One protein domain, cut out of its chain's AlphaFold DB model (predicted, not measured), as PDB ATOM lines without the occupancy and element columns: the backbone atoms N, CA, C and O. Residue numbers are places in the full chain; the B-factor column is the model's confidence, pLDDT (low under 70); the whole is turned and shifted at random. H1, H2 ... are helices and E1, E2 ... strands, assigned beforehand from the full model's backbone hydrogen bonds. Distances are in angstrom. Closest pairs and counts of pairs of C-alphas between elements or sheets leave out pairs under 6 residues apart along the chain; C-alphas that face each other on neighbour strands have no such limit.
ATOM      1  N   PHE A 158      26.514 129.423  31.377       74.88
ATOM      2  CA  PHE A 158      26.129 128.776  30.132       74.88
ATOM      3  C   PHE A 158      24.622 128.600  30.003       74.88
ATOM      4  O   PHE A 158      23.853 128.495  30.951       74.88
ATOM      5  N   GLU A 159      24.192 128.514  28.762       75.25
ATOM      6  CA  GLU A 159      22.815 128.333  28.379       75.25
ATOM      7  C   GLU A 159      22.683 127.045  27.571       75.25
ATOM      8  O   GLU A 159      23.423 126.822  26.607       75.25
ATOM      9  N   ILE A 160      21.745 126.184  27.967       76.69
ATOM     10  CA  ILE A 160      21.425 124.947  27.262       76.69
ATOM     11  C   ILE A 160      19.921 124.899  27.004       76.69
ATOM     12  O   ILE A 160      19.107 124.787  27.914       76.69
ATOM     13  N   CYS A 161      19.526 124.921  25.737       75.81
ATOM     14  CA  CYS A 161      18.136 124.665  25.377       75.81
ATOM     15  C   CYS A 161      17.902 123.155  25.265       75.81
ATOM     16  O   CYS A 161      18.601 122.477  24.511       75.81
ATOM     17  N   LEU A 162      16.904 122.640  25.985       80.31
ATOM     18  CA  LEU A 162      16.456 121.258  25.877       80.31
ATOM     19  C   LEU A 162      15.108 121.185  25.166       80.31
ATOM     20  O   LEU A 162      14.198 121.984  25.376       80.31
ATOM     21  N   TYR A 163      14.965 120.169  24.330       81.06
ATOM     22  CA  TYR A 163      13.681 119.837  23.731       81.06
ATOM     23  C   TYR A 163      12.975 118.798  24.603       81.06
ATOM     24  O   TYR A 163      13.606 117.825  25.027       81.06
ATOM     25  N   SER A 164      11.676 119.007  24.832       83.06
ATOM     26  CA  SER A 164      10.748 118.049  25.444       83.06
ATOM     27  C   SER A 164       9.633 117.698  24.449       83.06
ATOM     28  O   SER A 164       9.304 118.499  23.574       83.06
ATOM     29  N   ASN A 165       9.032 116.515  24.587       83.25
ATOM     30  CA  ASN A 165       7.823 116.093  23.867       83.25
ATOM     31  C   ASN A 165       6.590 116.032  24.776       83.25
ATOM     32  O   ASN A 165       5.825 115.067  24.741       83.25
ATOM     33  N   PHE A 166       6.360 117.060  25.592       81.19
ATOM     34  CA  PHE A 166       5.160 117.094  26.434       81.19
ATOM     35  C   PHE A 166       3.852 116.994  25.636       81.19
ATOM     36  O   PHE A 166       2.906 116.382  26.125       81.19
ATOM     37  N   GLU A 167       3.814 117.517  24.406       77.69
ATOM     38  CA  GLU A 167       2.660 117.358  23.512       77.69
ATOM     39  C   GLU A 167       2.424 115.885  23.153       77.69
ATOM     40  O   GLU A 167       1.305 115.399  23.302       77.69
ATOM     41  N   ASP A 168       3.462 115.144  22.746       80.06
ATOM     42  CA  ASP A 168       3.309 113.717  22.438       80.06
ATOM     43  C   ASP A 168       2.932 112.911  23.679       80.06
ATOM     44  O   ASP A 168       2.121 111.998  23.584       80.06
ATOM     45  N   ARG A 169       3.451 113.280  24.858       78.31
ATOM     46  CA  ARG A 169       3.052 112.671  26.134       78.31
ATOM     47  C   ARG A 169       1.567 112.886  26.421       78.31
ATOM     48  O   ARG A 169       0.887 111.964  26.862       78.31
ATOM     49  N   ALA A 170       1.061 114.097  26.195       78.50
ATOM     50  CA  ALA A 170      -0.354 114.406  26.369       78.50
ATOM     51  C   ALA A 170      -1.226 113.662  25.343       78.50
ATOM     52  O   ALA A 170      -2.273 113.135  25.708       78.50
ATOM     53  N   ARG A 171      -0.765 113.567  24.089       82.81
ATOM     54  CA  ARG A 171      -1.405 112.801  23.008       82.81
ATOM     55  C   ARG A 171      -1.475 111.309  23.328       82.81
ATOM     56  O   ARG A 171      -2.561 110.743  23.309       82.81
ATOM     57  N   ALA A 172      -0.358 110.707  23.731       83.00
ATOM     58  CA  ALA A 172      -0.284 109.294  24.097       83.00
ATOM     59  C   ALA A 172      -1.271 108.934  25.221       83.00
ATOM     60  O   ALA A 172      -1.970 107.931  25.126       83.00
ATOM     61  N   ARG A 173      -1.411 109.789  26.247       81.69
ATOM     62  CA  ARG A 173      -2.393 109.594  27.335       81.69
ATOM     63  C   ARG A 173      -3.849 109.608  26.866       81.69
ATOM     64  O   ARG A 173      -4.689 109.003  27.521       81.69
ATOM     65  N   ARG A 174      -4.150 110.303  25.767       83.62
ATOM     66  CA  ARG A 174      -5.485 110.328  25.149       83.62
ATOM     67  C   ARG A 174      -5.703 109.197  24.142       83.62
ATOM     68  O   ARG A 174      -6.802 109.070  23.622       83.62
ATOM     69  N   GLY A 175      -4.674 108.394  23.860       86.94
ATOM     70  CA  GLY A 175      -4.701 107.405  22.782       86.94
ATOM     71  C   GLY A 175      -4.513 108.006  21.385       86.94
ATOM     72  O   GLY A 175      -4.735 107.318  20.392       86.94
ATOM     73  N   ASP A 176      -4.086 109.270  21.283       86.81
ATOM     74  CA  ASP A 176      -3.786 109.908  20.002       86.81
ATOM     75  C   ASP A 176      -2.443 109.401  19.451       86.81
ATOM     76  O   ASP A 176      -1.484 109.178  20.195       86.81
ATOM     77  N   SER A 177      -2.310 109.329  18.124       86.00
ATOM     78  CA  SER A 177      -1.010 109.072  17.490       86.00
ATOM     79  C   SER A 177      -0.003 110.173  17.832       86.00
ATOM     80  O   SER A 177      -0.363 111.354  17.870       86.00
ATOM     81  N   LEU A 178       1.266 109.806  18.031       85.12
ATOM     82  CA  LEU A 178       2.354 110.760  18.269       85.12
ATOM     83  C   LEU A 178       2.530 111.690  17.057       85.12
ATOM     84  O   LEU A 178       2.390 111.267  15.910       85.12
ATOM     85  N   ARG A 179       2.853 112.962  17.302       82.56
ATOM     86  CA  ARG A 179       3.099 113.952  16.243       82.56
ATOM     87  C   ARG A 179       4.566 113.987  15.846       82.56
ATOM     88  O   ARG A 179       4.890 114.200  14.677       82.56
ATOM     89  N   THR A 180       5.455 113.836  16.823       80.75
ATOM     90  CA  THR A 180       6.892 113.963  16.593       80.75
ATOM     91  C   THR A 180       7.438 112.723  15.887       80.75
ATOM     92  O   THR A 180       7.300 111.610  16.397       80.75
ATOM     93  N   PRO A 181       8.128 112.878  14.742       83.62
ATOM     94  CA  PRO A 181       8.745 111.755  14.052       83.62
ATOM     95  C   PRO A 181       9.771 111.022  14.937       83.62
ATOM     96  O   PRO A 181      10.509 111.681  15.681       83.62
ATOM     97  N   PRO A 182       9.957 109.695  14.783       83.25
ATOM     98  CA  PRO A 182      10.919 108.920  15.576       83.25
ATOM     99  C   PRO A 182      12.351 109.480  15.573       83.25
ATOM    100  O   PRO A 182      13.061 109.426  16.577       83.25
ATOM    101  N   ALA A 183      12.790 110.073  14.458       82.75
ATOM    102  CA  ALA A 183      14.104 110.708  14.355       82.75
ATOM    103  C   ALA A 183      14.250 111.958  15.246       82.75
ATOM    104  O   ALA A 183      15.348 112.244  15.724       82.75
ATOM    105  N   GLN A 184      13.166 112.700  15.483       81.31
ATOM    106  CA  GLN A 184      13.158 113.868  16.366       81.31
ATOM    107  C   GLN A 184      13.054 113.462  17.836       81.31
ATOM    108  O   GLN A 184      13.732 114.071  18.660       81.31
ATOM    109  N   LEU A 185      12.335 112.378  18.156       80.31
ATOM    110  CA  LEU A 185      12.305 111.800  19.508       80.31
ATOM    111  C   LEU A 185      13.713 111.450  20.020       80.31
ATOM    112  O   LEU A 185      14.007 111.598  21.204       80.31
ATOM    113  N   LYS A 186      14.632 111.068  19.119       82.88
ATOM    114  CA  LYS A 186      16.045 110.828  19.456       82.88
ATOM    115  C   LYS A 186      16.804 112.079  19.907       82.88
ATOM    116  O   LYS A 186      17.884 111.919  20.454       82.88
ATOM    117  N   LYS A 187      16.297 113.295  19.671       82.88
ATOM    118  CA  LYS A 187      16.939 114.566  20.069       82.88
ATOM    119  C   LYS A 187      16.414 115.115  21.403       82.88
ATOM    120  O   LYS A 187      16.949 116.097  21.910       82.88
ATOM    121  N   ILE A 188      15.383 114.490  21.966       85.12
ATOM    122  CA  ILE A 188      14.689 114.933  23.179       85.12
ATOM    123  C   ILE A 188      15.470 114.532  24.423       85.12
ATOM    124  O   ILE A 188      15.995 113.419  24.508       85.12
ATOM    125  N   GLY A 189      15.553 115.448  25.390       84.31
ATOM    126  CA  GLY A 189      16.330 115.236  26.612       84.31
ATOM    127  C   GLY A 189      17.835 115.076  26.359       84.31
ATOM    128  O   GLY A 189      18.533 114.414  27.126       84.31
ATOM    129  N   ILE A 190      18.343 115.648  25.260       88.31
ATOM    130  CA  ILE A 190      19.773 115.705  24.940       88.31
ATOM    131  C   ILE A 190      20.239 117.157  25.021       88.31
ATOM    132  O   ILE A 190      19.605 118.041  24.461       88.31
ATOM    133  N   LEU A 191      21.402 117.387  25.640       85.06
ATOM    134  CA  LEU A 191      22.009 118.715  25.831       85.06
ATOM    135  C   LEU A 191      22.373 119.469  24.533       85.06
ATOM    136  O   LEU A 191      22.910 120.565  24.604       85.06
ATOM    137  N   GLY A 192      22.188 118.874  23.349       84.12
ATOM    138  CA  GLY A 192      22.523 119.496  22.059       84.12
ATOM    139  C   GLY A 192      24.008 119.841  21.852       84.12
ATOM    140  O   GLY A 192      24.351 120.526  20.895       84.12
ATOM    141  N   MET A 193      24.904 119.394  22.737       84.75
ATOM    142  CA  MET A 193      26.325 119.747  22.691       84.75
ATOM    143  C   MET A 193      27.048 119.092  21.512       84.75
ATOM    144  O   MET A 193      26.842 117.908  21.226       84.75
ATOM    145  N   ARG A 194      27.984 119.826  20.894       84.31
ATOM    146  CA  ARG A 194      28.902 119.262  19.891       84.31
ATOM    147  C   ARG A 194      29.710 118.110  20.498       84.31
ATOM    148  O   ARG A 194      30.176 118.194  21.638       84.31
ATOM    149  N   ALA A 195      29.910 117.050  19.714       86.00
ATOM    150  CA  ALA A 195      30.602 115.840  20.162       86.00
ATOM    151  C   ALA A 195      32.014 116.136  20.696       86.00
ATOM    152  O   ALA A 195      32.402 115.598  21.726       86.00
ATOM    153  N   GLU A 196      32.744 117.055  20.057       83.62
ATOM    154  CA  GLU A 196      34.069 117.508  20.495       83.62
ATOM    155  C   GLU A 196      34.048 118.060  21.928       83.62
ATOM    156  O   GLU A 196      34.813 117.604  22.777       83.62
ATOM    157  N   VAL A 197      33.147 119.008  22.214       82.44
ATOM    158  CA  VAL A 197      33.003 119.633  23.541       82.44
ATOM    159  C   VAL A 197      32.634 118.575  24.570       82.44
ATOM    160  O   VAL A 197      33.253 118.480  25.625       82.44
ATOM    161  N   LYS A 198      31.674 117.718  24.225       87.69
ATOM    162  CA  LYS A 198      31.214 116.625  25.075       87.69
ATOM    163  C   LYS A 198      32.342 115.651  25.431       87.69
ATOM    164  O   LYS A 198      32.518 115.330  26.603       87.69
ATOM    165  N   THR A 199      33.135 115.216  24.453       86.62
ATOM    166  CA  THR A 199      34.303 114.346  24.670       86.62
ATOM    167  C   THR A 199      35.331 115.012  25.580       86.62
ATOM    168  O   THR A 199      35.862 114.372  26.487       86.62
ATOM    169  N   ARG A 200      35.575 116.316  25.398       81.94
ATOM    170  CA  ARG A 200      36.511 117.072  26.242       81.94
ATOM    171  C   ARG A 200      36.006 117.153  27.679       81.94
ATOM    172  O   ARG A 200      36.756 116.822  28.587       81.94
ATOM    173  N   LEU A 201      34.743 117.511  27.896       83.19
ATOM    174  CA  LEU A 201      34.154 117.580  29.237       83.19
ATOM    175  C   LEU A 201      34.134 116.214  29.934       83.19
ATOM    176  O   LEU A 201      34.407 116.125  31.125       83.19
ATOM    177  N   ARG A 202      33.921 115.122  29.190       86.62
ATOM    178  CA  ARG A 202      34.031 113.756  29.733       86.62
ATOM    179  C   ARG A 202      35.439 113.407  30.215       86.62
ATOM    180  O   ARG A 202      35.571 112.598  31.130       86.62
ATOM    181  N   SER A 203      36.482 114.021  29.652       83.12
ATOM    182  CA  SER A 203      37.862 113.787  30.102       83.12
ATOM    183  C   SER A 203      38.127 114.274  31.533       83.12
ATOM    184  O   SER A 203      39.043 113.771  32.179       83.12
ATOM    185  N   PHE A 204      37.278 115.164  32.060       77.56
ATOM    186  CA  PHE A 204      37.330 115.624  33.451       77.56
ATOM    187  C   PHE A 204      36.700 114.637  34.442       77.56
ATOM    188  O   PHE A 204      36.732 114.879  35.646       77.56
ATOM    189  N   LYS A 205      36.177 113.499  33.962       79.56
ATOM    190  CA  LYS A 205      35.622 112.409  34.775       79.56
ATOM    191  C   LYS A 205      34.643 112.929  35.843       79.56
ATOM    192  O   LYS A 205      33.558 113.389  35.503       79.56
ATOM    193  N   SER A 206      35.026 112.814  37.112       75.44
ATOM    194  CA  SER A 206      34.249 113.152  38.304       75.44
ATOM    195  C   SER A 206      34.428 114.598  38.766       75.44
ATOM    196  O   SER A 206      33.919 114.947  39.829       75.44
ATOM    197  N   ALA A 207      35.145 115.442  38.018       76.69
ATOM    198  CA  ALA A 207      35.220 116.855  38.357       76.69
ATOM    199  C   ALA A 207      33.823 117.476  38.255       76.69
ATOM    200  O   ALA A 207      33.135 117.336  37.238       76.69
ATOM    201  N   ALA A 208      33.413 118.165  39.315       77.44
ATOM    202  CA  ALA A 208      32.255 119.036  39.273       77.44
ATOM    203  C   ALA A 208      32.587 120.211  38.347       77.44
ATOM    204  O   ALA A 208      33.463 121.016  38.655       77.44
ATOM    205  N   LEU A 209      31.942 120.243  37.183       75.00
ATOM    206  CA  LEU A 209      32.174 121.268  36.163       75.00
ATOM    207  C   LEU A 209      31.135 122.380  36.254       75.00
ATOM    208  O   LEU A 209      31.427 123.512  35.900       75.00
ATOM    209  N   PHE A 210      29.929 122.044  36.704       80.00
ATOM    210  CA  PHE A 210      28.805 122.961  36.736       80.00
ATOM    211  C   PHE A 210      28.412 123.220  38.186       80.00
ATOM    212  O   PHE A 210      28.074 122.298  38.932       80.00
ATOM    213  N   GLN A 211      28.479 124.480  38.574       76.06
ATOM    214  CA  GLN A 211      27.967 124.994  39.841       76.06
ATOM    215  C   GLN A 211      26.670 125.768  39.542       76.06
ATOM    216  O   GLN A 211      26.405 126.005  38.373       76.06
ATOM    217  N   ASP A 212      25.830 126.047  40.542       71.94
ATOM    218  CA  ASP A 212      24.582 126.850  40.439       71.94
ATOM    219  C   ASP A 212      23.616 126.579  39.257       71.94
ATOM    220  O   ASP A 212      22.991 127.477  38.678       71.94
ATOM    221  N   VAL A 213      23.404 125.308  38.915       72.81
ATOM    222  CA  VAL A 213      22.570 124.932  37.765       72.81
ATOM    223  C   VAL A 213      21.128 125.427  37.952       72.81
ATOM    224  O   VAL A 213      20.434 125.029  38.887       72.81
ATOM    225  N   THR A 214      20.641 126.261  37.031       72.88
ATOM    226  CA  THR A 214      19.268 126.775  37.059       72.88
ATOM    227  C   THR A 214      18.419 126.146  35.947       72.88
ATOM    228  O   THR A 214      18.730 126.194  34.761       72.88
ATOM    229  N   PHE A 215      17.286 125.548  36.283       72.06
ATOM    230  CA  PHE A 215      16.339 125.028  35.299       72.06
ATOM    231  C   PHE A 215      15.137 125.961  35.210       72.06
ATOM    232  O   PHE A 215      14.545 126.332  36.225       72.06
ATOM    233  N   LYS A 216      14.787 126.363  33.987       71.25
ATOM    234  CA  LYS A 216      13.728 127.334  33.706       71.25
ATOM    235  C   LYS A 216      12.784 126.765  32.660       71.25
ATOM    236  O   LYS A 216      13.034 126.840  31.464       71.25
ATOM    237  N   VAL A 217      11.670 126.190  33.081       68.62
ATOM    238  CA  VAL A 217      10.734 125.624  32.107       68.62
ATOM    239  C   VAL A 217       9.898 126.735  31.484       68.62
ATOM    240  O   VAL A 217       9.176 127.423  32.195       68.62
ATOM    241  N   ALA A 218       9.990 126.894  30.164       67.25
ATOM    242  CA  ALA A 218       9.164 127.807  29.383       67.25
ATOM    243  C   ALA A 218       8.501 127.047  28.223       67.25
ATOM    244  O   ALA A 218       8.975 125.995  27.802       67.25
ATOM    245  N   SER A 219       7.394 127.567  27.699       61.00
ATOM    246  CA  SER A 219       6.830 127.121  26.423       61.00
ATOM    247  C   SER A 219       7.256 128.095  25.327       61.00
ATOM    248  O   SER A 219       7.265 129.306  25.551       61.00
ATOM    249  N   ARG A 220       7.629 127.593  24.145       59.22
ATOM    250  CA  ARG A 220       8.040 128.436  23.015       59.22
ATOM    251  C   ARG A 220       7.332 127.981  21.748       59.22
ATOM    252  O   ARG A 220       7.621 126.912  21.226       59.22
ATOM    253  N   ASP A 221       6.485 128.871  21.243       52.91
ATOM    254  CA  ASP A 221       5.594 128.686  20.096       52.91
ATOM    255  C   ASP A 221       4.506 127.615  20.288       52.91
ATOM    256  O   ASP A 221       4.655 126.638  21.019       52.91
ATOM    257  N   ALA A 222       3.384 127.816  19.590       53.62
ATOM    258  CA  ALA A 222       2.115 127.083  19.688       53.62
ATOM    259  C   ALA A 222       2.156 125.588  19.273       53.62
ATOM    260  O   ALA A 222       1.158 125.037  18.819       53.62
ATOM    261  N   GLY A 223       3.299 124.909  19.391       52.56
ATOM    262  CA  GLY A 223       3.408 123.489  19.046       52.56
ATOM    263  C   GLY A 223       4.715 122.788  19.407       52.56
ATOM    264  O   GLY A 223       4.952 121.704  18.885       52.56
ATOM    265  N   ARG A 224       5.607 123.381  20.220       54.94
ATOM    266  CA  ARG A 224       6.789 122.677  20.756       54.94
ATOM    267  C   ARG A 224       7.126 123.181  22.153       54.94
ATOM    268  O   ARG A 224       7.416 124.356  22.337       54.94
ATOM    269  N   THR A 225       7.179 122.297  23.145       55.25
ATOM    270  CA  THR A 225       7.682 122.703  24.462       55.25
ATOM    271  C   THR A 225       9.204 122.668  24.470       55.25
ATOM    272  O   THR A 225       9.835 121.610  24.515       55.25
ATOM    273  N   LEU A 226       9.804 123.850  24.404       55.34
ATOM    274  CA  LEU A 226      11.234 124.038  24.598       55.34
ATOM    275  C   LEU A 226      11.497 124.293  26.068       55.34
ATOM    276  O   LEU A 226      11.293 125.400  26.552       55.34
ATOM    277  N   VAL A 227      11.999 123.282  26.766       58.31
ATOM    278  CA  VAL A 227      12.461 123.507  28.124       58.31
ATOM    279  C   VAL A 227      13.799 124.217  28.089       58.31
ATOM    280  O   VAL A 227      14.788 123.739  27.534       58.31
ATOM    281  N   TYR A 228      13.831 125.373  28.724       58.38
ATOM    282  CA  TYR A 228      15.035 126.150  28.838       58.38
ATOM    283  C   TYR A 228      15.833 125.704  30.079       58.38
ATOM    284  O   TYR A 228      15.324 125.603  31.193       58.38
ATOM    285  N   VAL A 229      17.109 125.368  29.908       58.97
ATOM    286  CA  VAL A 229      17.996 125.055  31.035       58.97
ATOM    287  C   VAL A 229      19.107 126.084  31.064       58.97
ATOM    288  O   VAL A 229      19.932 126.188  30.159       58.97
ATOM    289  N   ARG A 230      19.121 126.881  32.123       62.62
ATOM    290  CA  ARG A 230      20.091 127.947  32.314       62.62
ATOM    291  C   ARG A 230      21.132 127.519  33.334       62.62
ATOM    292  O   ARG A 230      20.922 127.625  34.530       62.62
ATOM    293  N   ILE A 231      22.284 127.057  32.885       59.25
ATOM    294  CA  ILE A 231      23.348 126.682  33.812       59.25
ATOM    295  C   ILE A 231      24.133 127.938  34.191       59.25
ATOM    296  O   ILE A 231      25.042 128.348  33.475       59.25
ATOM    297  N   GLU A 232      23.756 128.590  35.284       58.06
ATOM    298  CA  GLU A 232      24.533 129.708  35.819       58.06
ATOM    299  C   GLU A 232      25.604 129.158  36.742       58.06
ATOM    300  O   GLU A 232      25.297 128.293  37.532       58.06
ATOM    301  N   CYS A 233      26.845 129.616  36.652       54.91
ATOM    302  CA  CYS A 233      27.895 129.185  37.568       54.91
ATOM    303  C   CYS A 233      28.305 130.425  38.362       54.91
ATOM    304  O   CYS A 233      28.963 131.313  37.821       54.91
ATOM    305  N   LEU A 234      27.818 130.545  39.600       53.06
ATOM    306  CA  LEU A 234      28.003 131.730  40.452       53.06
ATOM    307  C   LEU A 234      28.949 131.448  41.629       53.06
ATOM    308  O   LEU A 234      28.967 132.191  42.612       53.06
ATOM    309  N   GLY A 235      29.743 130.376  41.538       48.03
ATOM    310  CA  GLY A 235      30.691 129.972  42.577       48.03
ATOM    311  C   GLY A 235      30.041 129.440  43.859       48.03
ATOM    312  O   GLY A 235      30.739 129.229  44.851       48.03
ATOM    313  N   ARG A 236      28.719 129.230  43.875       54.81
ATOM    314  CA  ARG A 236      27.987 128.598  44.975       54.81
ATOM    315  C   ARG A 236      27.538 127.197  44.544       54.81
ATOM    316  O   ARG A 236      27.477 126.834  43.370       54.81
ATOM    317  N   ILE A 237      27.318 126.327  45.520       56.81
ATOM    318  CA  ILE A 237      26.787 124.989  45.253       56.81
ATOM    319  C   ILE A 237      25.274 125.090  45.419       56.81
ATOM    320  O   ILE A 237      24.777 125.120  46.542       56.81
ATOM    321  N   GLY A 238      24.557 125.171  44.301       57.09
ATOM    322  CA  GLY A 238      23.114 125.366  44.302       57.09
ATOM    323  C   GLY A 238      22.420 124.783  43.076       57.09
ATOM    324  O   GLY A 238      23.032 124.493  42.047       57.09
ATOM    325  N   LEU A 239      21.112 124.597  43.214       65.62
ATOM    326  CA  LEU A 239      20.201 124.232  42.143       65.62
ATOM    327  C   LEU A 239      18.959 125.105  42.290       65.62
ATOM    328  O   LEU A 239      18.288 125.048  43.319       65.62
ATOM    329  N   GLN A 240      18.629 125.875  41.260       70.81
ATOM    330  CA  GLN A 240      17.379 126.627  41.220       70.81
ATOM    331  C   GLN A 240      16.479 126.036  40.143       70.81
ATOM    332  O   GLN A 240      16.830 126.020  38.970       70.81
ATOM    333  N   ILE A 241      15.297 125.556  40.511       67.38
ATOM    334  CA  ILE A 241      14.310 125.078  39.541       67.38
ATOM    335  C   ILE A 241      13.110 126.006  39.617       67.38
ATOM    336  O   ILE A 241      12.512 126.167  40.676       67.38
ATOM    337  N   SER A 242      12.772 126.626  38.490       65.88
ATOM    338  CA  SER A 242      11.607 127.500  38.370       65.88
ATOM    339  C   SER A 242      10.752 127.078  37.177       65.88
ATOM    340  O   SER A 242      11.255 126.883  36.064       65.88
ATOM    341  N   SER A 243       9.451 126.921  37.412       64.31
ATOM    342  CA  SER A 243       8.444 126.972  36.356       64.31
ATOM    343  C   SER A 243       8.251 128.435  35.978       64.31
ATOM    344  O   SER A 243       8.118 129.300  36.844       64.31
ATOM    345  N   TRP A 244       8.281 128.751  34.686       61.19
ATOM    346  CA  TRP A 244       7.958 130.101  34.250       61.19
ATOM    347  C   TRP A 244       6.437 130.251  34.174       61.19
ATOM    348  O   TRP A 244       5.838 130.074  33.121       61.19
ATOM    349  N   ASP A 245       5.799 130.567  35.299       60.22
ATOM    350  CA  ASP A 245       4.346 130.779  35.390       60.22
ATOM    351  C   ASP A 245       3.936 132.183  34.914       60.22
ATOM    352  O   ASP A 245       3.234 132.931  35.593       60.22
ATOM    353  N   GLY A 246       4.394 132.571  33.720       63.56
ATOM    354  CA  GLY A 246       3.913 133.787  33.074       63.56
ATOM    355  C   GLY A 246       2.394 133.692  32.838       63.56
ATOM    356  O   GLY A 246       1.943 132.651  32.350       63.56
ATOM    357  N   PRO A 247       1.599 134.754  33.092       53.44
ATOM    358  CA  PRO A 247       0.133 134.734  32.961       53.44
ATOM    359  C   PRO A 247      -0.379 134.233  31.599       53.44
ATOM    360  O   PRO A 247      -1.471 133.686  31.496       53.44
ATOM    361  N   GLY A 248       0.429 134.389  30.545       59.53
ATOM    362  CA  GLY A 248       0.107 133.943  29.193       59.53
ATOM    363  C   GLY A 248       0.498 132.499  28.859       59.53
ATOM    364  O   GLY A 248      -0.002 131.968  27.871       59.53
ATOM    365  N   MET A 249       1.355 131.826  29.641       61.00
ATOM    366  CA  MET A 249       1.930 130.536  29.223       61.00
ATOM    367  C   MET A 249       0.885 129.413  29.174       61.00
ATOM    368  O   MET A 249       0.909 128.578  28.273       61.00
ATOM    369  N   TRP A 250      -0.064 129.439  30.107       61.44
ATOM    370  CA  TRP A 250      -1.148 128.459  30.211       61.44
ATOM    371  C   TRP A 250      -2.436 128.911  29.501       61.44
ATOM    372  O   TRP A 250      -3.391 128.148  29.392       61.44
ATOM    373  N   SER A 251      -2.459 130.146  28.982       58.19
ATOM    374  CA  SER A 251      -3.642 130.757  28.359       58.19
ATOM    375  C   SER A 251      -3.948 130.246  26.945       58.19
ATOM    376  O   SER A 251      -5.046 130.471  26.443       58.19
ATOM    377  N   LEU A 252      -3.031 129.492  26.319       57.72
ATOM    378  CA  LEU A 252      -3.225 128.881  24.989       57.72
ATOM    379  C   LEU A 252      -4.261 127.736  24.970       57.72
ATOM    380  O   LEU A 252      -4.439 127.078  23.948       57.72
ATOM    381  N   GLY A 253      -4.982 127.531  26.073       54.44
ATOM    382  CA  GLY A 253      -6.171 126.696  26.164       54.44
ATOM    383  C   GLY A 253      -5.938 125.397  26.944       54.44
ATOM    384  O   GLY A 253      -4.850 124.820  26.878       54.44
ATOM    385  N   PRO A 254      -6.972 124.888  27.641       54.16
ATOM    386  CA  PRO A 254      -6.890 123.714  28.522       54.16
ATOM    387  C   PRO A 254      -6.468 122.414  27.813       54.16
ATOM    388  O   PRO A 254      -6.114 121.440  28.470       54.16
ATOM    389  N   ASN A 255      -6.465 122.395  26.478       55.47
ATOM    390  CA  ASN A 255      -6.245 121.191  25.675       55.47
ATOM    391  C   ASN A 255      -4.805 121.007  25.170       55.47
ATOM    392  O   ASN A 255      -4.469 119.921  24.692       55.47
ATOM    393  N   TYR A 256      -3.948 122.031  25.248       59.41
ATOM    394  CA  TYR A 256      -2.642 121.978  24.577       59.41
ATOM    395  C   TYR A 256      -1.510 121.467  25.469       59.41
ATOM    396  O   TYR A 256      -0.651 120.729  24.987       59.41
ATOM    397  N   PHE A 257      -1.527 121.775  26.769       63.94
ATOM    398  CA  PHE A 257      -0.489 121.333  27.701       63.94
ATOM    399  C   PHE A 257      -1.089 121.020  29.070       63.94
ATOM    400  O   PHE A 257      -1.547 121.912  29.776       63.94
ATOM    401  N   GLY A 258      -1.053 119.749  29.473       68.44
ATOM    402  CA  GLY A 258      -1.354 119.396  30.856       68.44
ATOM    403  C   GLY A 258      -0.244 119.933  31.753       68.44
ATOM    404  O   GLY A 258       0.874 119.416  31.689       68.44
ATOM    405  N   ARG A 259      -0.545 120.946  32.576       75.62
ATOM    406  CA  ARG A 259       0.358 121.486  33.611       75.62
ATOM    407  C   ARG A 259       0.990 120.362  34.437       75.62
ATOM    408  O   ARG A 259       2.199 120.334  34.616       75.62
ATOM    409  N   GLU A 260       0.195 119.344  34.750       78.00
ATOM    410  CA  GLU A 260       0.611 118.104  35.412       78.00
ATOM    411  C   GLU A 260       1.820 117.415  34.758       78.00
ATOM    412  O   GLU A 260       2.657 116.833  35.439       78.00
ATOM    413  N   GLY A 261       1.926 117.437  33.425       78.62
ATOM    414  CA  GLY A 261       3.047 116.831  32.708       78.62
ATOM    415  C   GLY A 261       4.352 117.596  32.909       78.62
ATOM    416  O   GLY A 261       5.405 116.969  33.031       78.62
ATOM    417  N   VAL A 262       4.265 118.928  32.962       79.38
ATOM    418  CA  VAL A 262       5.393 119.816  33.255       79.38
ATOM    419  C   VAL A 262       5.776 119.696  34.725       79.38
ATOM    420  O   VAL A 262       6.944 119.440  35.005       79.38
ATOM    421  N   ASP A 263       4.803 119.781  35.632       81.94
ATOM    422  CA  ASP A 263       5.010 119.665  37.077       81.94
ATOM    423  C   ASP A 263       5.648 118.318  37.429       81.94
ATOM    424  O   ASP A 263       6.679 118.280  38.092       81.94
ATOM    425  N   ALA A 264       5.139 117.209  36.885       83.81
ATOM    426  CA  ALA A 264       5.727 115.888  37.103       83.81
ATOM    427  C   ALA A 264       7.183 115.795  36.614       83.81
ATOM    428  O   ALA A 264       7.994 115.097  37.217       83.81
ATOM    429  N   THR A 265       7.539 116.476  35.519       84.44
ATOM    430  CA  THR A 265       8.931 116.514  35.048       84.44
ATOM    431  C   THR A 265       9.798 117.441  35.891       84.44
ATOM    432  O   THR A 265      10.948 117.100  36.148       84.44
ATOM    433  N   VAL A 266       9.264 118.569  36.363       84.00
ATOM    434  CA  VAL A 266       9.939 119.450  37.324       84.00
ATOM    435  C   VAL A 266      10.230 118.700  38.625       84.00
ATOM    436  O   VAL A 266      11.353 118.765  39.117       84.00
ATOM    437  N   GLU A 267       9.278 117.923  39.141       86.62
ATOM    438  CA  GLU A 267       9.472 117.084  40.327       86.62
ATOM    439  C   GLU A 267      10.471 115.946  40.076       86.62
ATOM    440  O   GLU A 267      11.380 115.730  40.877       86.62
ATOM    441  N   ALA A 268      10.392 115.261  38.929       89.12
ATOM    442  CA  ALA A 268      11.380 114.242  38.564       89.12
ATOM    443  C   ALA A 268      12.801 114.823  38.457       89.12
ATOM    444  O   ALA A 268      13.775 114.185  38.861       89.12
ATOM    445  N   LEU A 269      12.920 116.041  37.929       87.56
ATOM    446  CA  LEU A 269      14.171 116.778  37.844       87.56
ATOM    447  C   LEU A 269      14.704 117.156  39.232       87.56
ATOM    448  O   LEU A 269      15.888 116.935  39.488       87.56
ATOM    449  N   LYS A 270      13.851 117.682  40.125       87.50
ATOM    450  CA  LYS A 270      14.209 117.965  41.526       87.50
ATOM    451  C   LYS A 270      14.737 116.710  42.207       87.50
ATOM    452  O   LYS A 270      15.856 116.717  42.709       87.50
ATOM    453  N   HIS A 271      13.991 115.611  42.124       90.44
ATOM    454  CA  HIS A 271      14.381 114.339  42.723       90.44
ATOM    455  C   HIS A 271      15.727 113.828  42.180       90.44
ATOM    456  O   HIS A 271      16.589 113.397  42.948       90.44
ATOM    457  N   ALA A 272      15.945 113.898  40.860       91.62
ATOM    458  CA  ALA A 272      17.222 113.518  40.254       91.62
ATOM    459  C   ALA A 272      18.378 114.376  40.793       91.62
ATOM    460  O   ALA A 272      19.415 113.847  41.198       91.62
ATOM    461  N   ALA A 273      18.190 115.694  40.839       88.38
ATOM    462  CA  ALA A 273      19.210 116.620  41.302       88.38
ATOM    463  C   ALA A 273      19.512 116.467  42.804       88.38
ATOM    464  O   ALA A 273      20.679 116.479  43.191       88.38
ATOM    465  N   GLU A 274      18.499 116.240  43.641       89.69
ATOM    466  CA  GLU A 274      18.666 115.933  45.067       89.69
ATOM    467  C   GLU A 274      19.424 114.621  45.287       89.69
ATOM    468  O   GLU A 274      20.317 114.551  46.134       89.69
ATOM    469  N   GLY A 275      19.114 113.580  44.508       92.12
ATOM    470  CA  GLY A 275      19.846 112.314  44.546       92.12
ATOM    471  C   GLY A 275      21.329 112.492  44.210       92.12
ATOM    472  O   GLY A 275      22.193 111.884  44.842       92.12
ATOM    473  N   ILE A 276      21.640 113.377  43.260       90.44
ATOM    474  CA  ILE A 276      23.018 113.742  42.918       90.44
ATOM    475  C   ILE A 276      23.680 114.541  44.051       90.44
ATOM    476  O   ILE A 276      24.826 114.254  44.401       90.44
ATOM    477  N   ALA A 277      22.968 115.504  44.640       87.38
ATOM    478  CA  ALA A 277      23.485 116.369  45.699       87.38
ATOM    479  C   ALA A 277      23.800 115.613  47.004       87.38
ATOM    480  O   ALA A 277      24.704 116.004  47.736       87.38
ATOM    481  N   LYS A 278      23.113 114.493  47.273       91.19
ATOM    482  CA  LYS A 278      23.351 113.626  48.446       91.19
ATOM    483  C   LYS A 278      24.648 112.801  48.377       91.19
ATOM    484  O   LYS A 278      24.987 112.120  49.343       91.19
ATOM    485  N   LYS A 279      25.391 112.819  47.263       91.88
ATOM    486  CA  LYS A 279      26.678 112.107  47.143       91.88
ATOM    487  C   LYS A 279      27.690 112.677  48.152       91.88
ATOM    488  O   LYS A 279      27.870 113.887  48.218       91.88
ATOM    489  N   ALA A 280      28.425 111.810  48.859       86.12
ATOM    490  CA  ALA A 280      29.338 112.171  49.963       86.12
ATOM    491  C   ALA A 280      30.453 113.190  49.620       86.12
ATOM    492  O   ALA A 280      31.116 113.706  50.513       86.12
ATOM    493  N   LEU A 281      30.674 113.483  48.335       86.69
ATOM    494  CA  LEU A 281      31.676 114.429  47.837       86.69
ATOM    495  C   LEU A 281      31.084 115.365  46.777       86.69
ATOM    496  O   LEU A 281      31.743 115.687  45.785       86.69
ATOM    497  N   PHE A 282      29.821 115.763  46.938       85.94
ATOM    498  CA  PHE A 282      29.181 116.676  46.002       85.94
ATOM    499  C   PHE A 282      29.879 118.044  46.015       85.94
ATOM    500  O   PHE A 282      29.898 118.749  47.020       85.94
ATOM    501  N   ARG A 283      30.477 118.409  44.877       84.50
ATOM    502  CA  ARG A 283      31.154 119.702  44.654       84.50
ATOM    503  C   ARG A 283      30.483 120.528  43.549       84.50
ATOM    504  O   ARG A 283      31.058 121.497  43.064       84.50
ATOM    505  N   GLY A 284      29.298 120.095  43.121       85.50
ATOM    506  CA  GLY A 284      28.615 120.537  41.910       85.50
ATOM    507  C   GLY A 284      28.341 119.370  40.958       85.50
ATOM    508  O   GLY A 284      28.669 118.213  41.235       85.50
ATOM    509  N   PHE A 285      27.727 119.680  39.826       86.69
ATOM    510  CA  PHE A 285      27.268 118.698  38.857       86.69
ATOM    511  C   PHE A 285      28.373 118.361  37.854       86.69
ATOM    512  O   PHE A 285      29.047 119.228  37.287       86.69
ATOM    513  N   THR A 286      28.554 117.070  37.600       89.81
ATOM    514  CA  THR A 286      29.353 116.591  36.472       89.81
ATOM    515  C   THR A 286      28.545 116.700  35.178       89.81
ATOM    516  O   THR A 286      27.318 116.805  35.193       89.81
ATOM    517  N   LEU A 287      29.203 116.586  34.019       88.56
ATOM    518  CA  LEU A 287      28.479 116.470  32.746       88.56
ATOM    519  C   LEU A 287      27.495 115.292  32.753       88.56
ATOM    520  O   LEU A 287      26.400 115.409  32.213       88.56
ATOM    521  N   ARG A 288      27.866 114.166  33.373       92.12
ATOM    522  CA  ARG A 288      26.993 112.992  33.467       92.12
ATOM    523  C   ARG A 288      25.731 113.301  34.269       92.12
ATOM    524  O   ARG A 288      24.656 112.889  33.851       92.12
ATOM    525  N   ASP A 289      25.866 114.035  35.368       91.69
ATOM    526  CA  ASP A 289      24.733 114.448  36.200       91.69
ATOM    527  C   ASP A 289      23.782 115.366  35.412       91.69
ATOM    528  O   ASP A 289      22.572 115.165  35.417       91.69
ATOM    529  N   VAL A 290      24.322 116.323  34.647       88.94
ATOM    530  CA  VAL A 290      23.519 117.203  33.779       88.94
ATOM    531  C   VAL A 290      22.845 116.423  32.641       88.94
ATOM    532  O   VAL A 290      21.691 116.685  32.310       88.94
ATOM    533  N   GLU A 291      23.518 115.423  32.061       91.00
ATOM    534  CA  GLU A 291      22.908 114.509  31.084       91.00
ATOM    535  C   GLU A 291      21.784 113.665  31.698       91.00
ATOM    536  O   GLU A 291      20.797 113.387  31.024       91.00
ATOM    537  N   GLU A 292      21.934 113.227  32.945       92.31
ATOM    538  CA  GLU A 292      20.918 112.472  33.676       92.31
ATOM    539  C   GLU A 292      19.690 113.337  33.969       92.31
ATOM    540  O   GLU A 292      18.573 112.942  33.635       92.31
ATOM    541  N   MET A 293      19.905 114.562  34.451       90.31
ATOM    542  CA  MET A 293      18.852 115.563  34.623       90.31
ATOM    543  C   MET A 293      18.140 115.871  33.300       90.31
ATOM    544  O   MET A 293      16.914 115.880  33.248       90.31
ATOM    545  N   ALA A 294      18.871 116.037  32.193       89.25
ATOM    546  CA  ALA A 294      18.271 116.287  30.883       89.25
ATOM    547  C   ALA A 294      17.375 115.139  30.390       89.25
ATOM    548  O   ALA A 294      16.390 115.378  29.691       89.25
ATOM    549  N   ARG A 295      17.659 113.889  30.776       91.38
ATOM    550  CA  ARG A 295      16.816 112.739  30.409       91.38
ATOM    551  C   ARG A 295      15.446 112.758  31.077       91.38
ATOM    552  O   ARG A 295      14.557 112.089  30.562       91.38
ATOM    553  N   THR A 296      15.242 113.514  32.156       89.81
ATOM    554  CA  THR A 296      13.914 113.665  32.790       89.81
ATOM    555  C   THR A 296      12.895 114.341  31.863       89.81
ATOM    556  O   THR A 296      11.691 114.127  31.998       89.81
ATOM    557  N   PHE A 297      13.376 115.082  30.858       86.06
ATOM    558  CA  PHE A 297      12.560 115.677  29.796       86.06
ATOM    559  C   PHE A 297      12.196 114.701  28.677       86.06
ATOM    560  O   PHE A 297      11.427 115.049  27.782       86.06
TER     561      PHE A 297
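AT A GLANCE: This is residues 158 to 297 of the 302 residues of an uncharacterized protein of Zymoseptoria tritici ST99CH_3D7 (UniProt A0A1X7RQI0). A sheet of four strands, E1, E3, E2 and E4, has a helical hairpin, H4 and H5, packed over one face, with H4 over E2 and E4 and H5 over E3. H1 sits at the H4 residues 261 to 262, and the stretch with H2 and H3 passes beyond the E1 edge of the sheet. The printed part has 140 residues, with five named helices and four named strands in the order E1 H1 H2 H3 E2 E3 E4 H4 H5; the sheet order is E1 E3 E2 E4, mixed. The class is mixed, helices and strands, in two layers, that is, helices on one face of a sheet. The whole is compact, with a radius of gyration of the C-alphas of 15.9 A and spans of 44 by 32 by 23 A.

IN THESE COORDINATES: Find C-alpha 158 at (26.129, 128.776, 30.132); there E1, residues 158 to 163, begins and runs 16.6 A. Next come H1, residues 166 to 173, 10.7 A; H2, residues 182 to 185, 5.1 A; and H3, residues 195 to 202, 10.4 A. Then read E2, residues 213 to 217, 13.1 A; E3, residues 226 to 231, 15.4 A; and E4, residues 239 to 243, 13.4 A. Find C-alpha 259 at (0.358, 121.486, 33.611); from there H4 runs 26.6 A to residue 277. H5, residues 287 to 295, 12.5 A, ends at C-alpha 295, (16.816, 112.739, 30.409).

HOW THE PARTS SIT: Begin at edge strand E1, antiparallel to E3 at 157 degrees, with N 158 and O 231 2.8 A apart, within hydrogen-bond range. E3 and E2 form a hairpin, antiparallel at 161 degrees, with N 230 and O 214 at 2.8 A. E2 and edge strand E4 are parallel at 8 degrees, with N 215 and O 240 at 2.8 A. H4 and H5 are on the same face, at heights over the sheet of 9.8 A and 10.2 A. With residues 269 to 276 alone H4 touches H5, opposite ways at a shallow tilt of 22 degrees; the closest C-alphas, of Leu 269 and Met 293, are 5.8 A apart. H1 touches H4, the C-alphas of Phe 166 and Gly 261 being closest at 6.6 A, at a steep tilt of 68 degrees, only just short of about perpendicular. H3 is close to H5 but not clearly touching, the C-alphas of Leu 201 and Leu 287 being closest at 6.8 A. H2 touches no helix and is not on the sheet. In H1, H3, H4 and H5 every O i to N i+4 pair is within hydrogen-bond range; H2 is too short for one.

THE WHOLE: Look to Gly 175 and Gly 235 for the two C-alphas farthest apart, 46.4 A. The printed part has no cut. The link from E4 to H4, residues 244 to 258, is long. The mean pLDDT of the printed part is 76.2, and residues 217 to 239 and 241 to 258 are under 70.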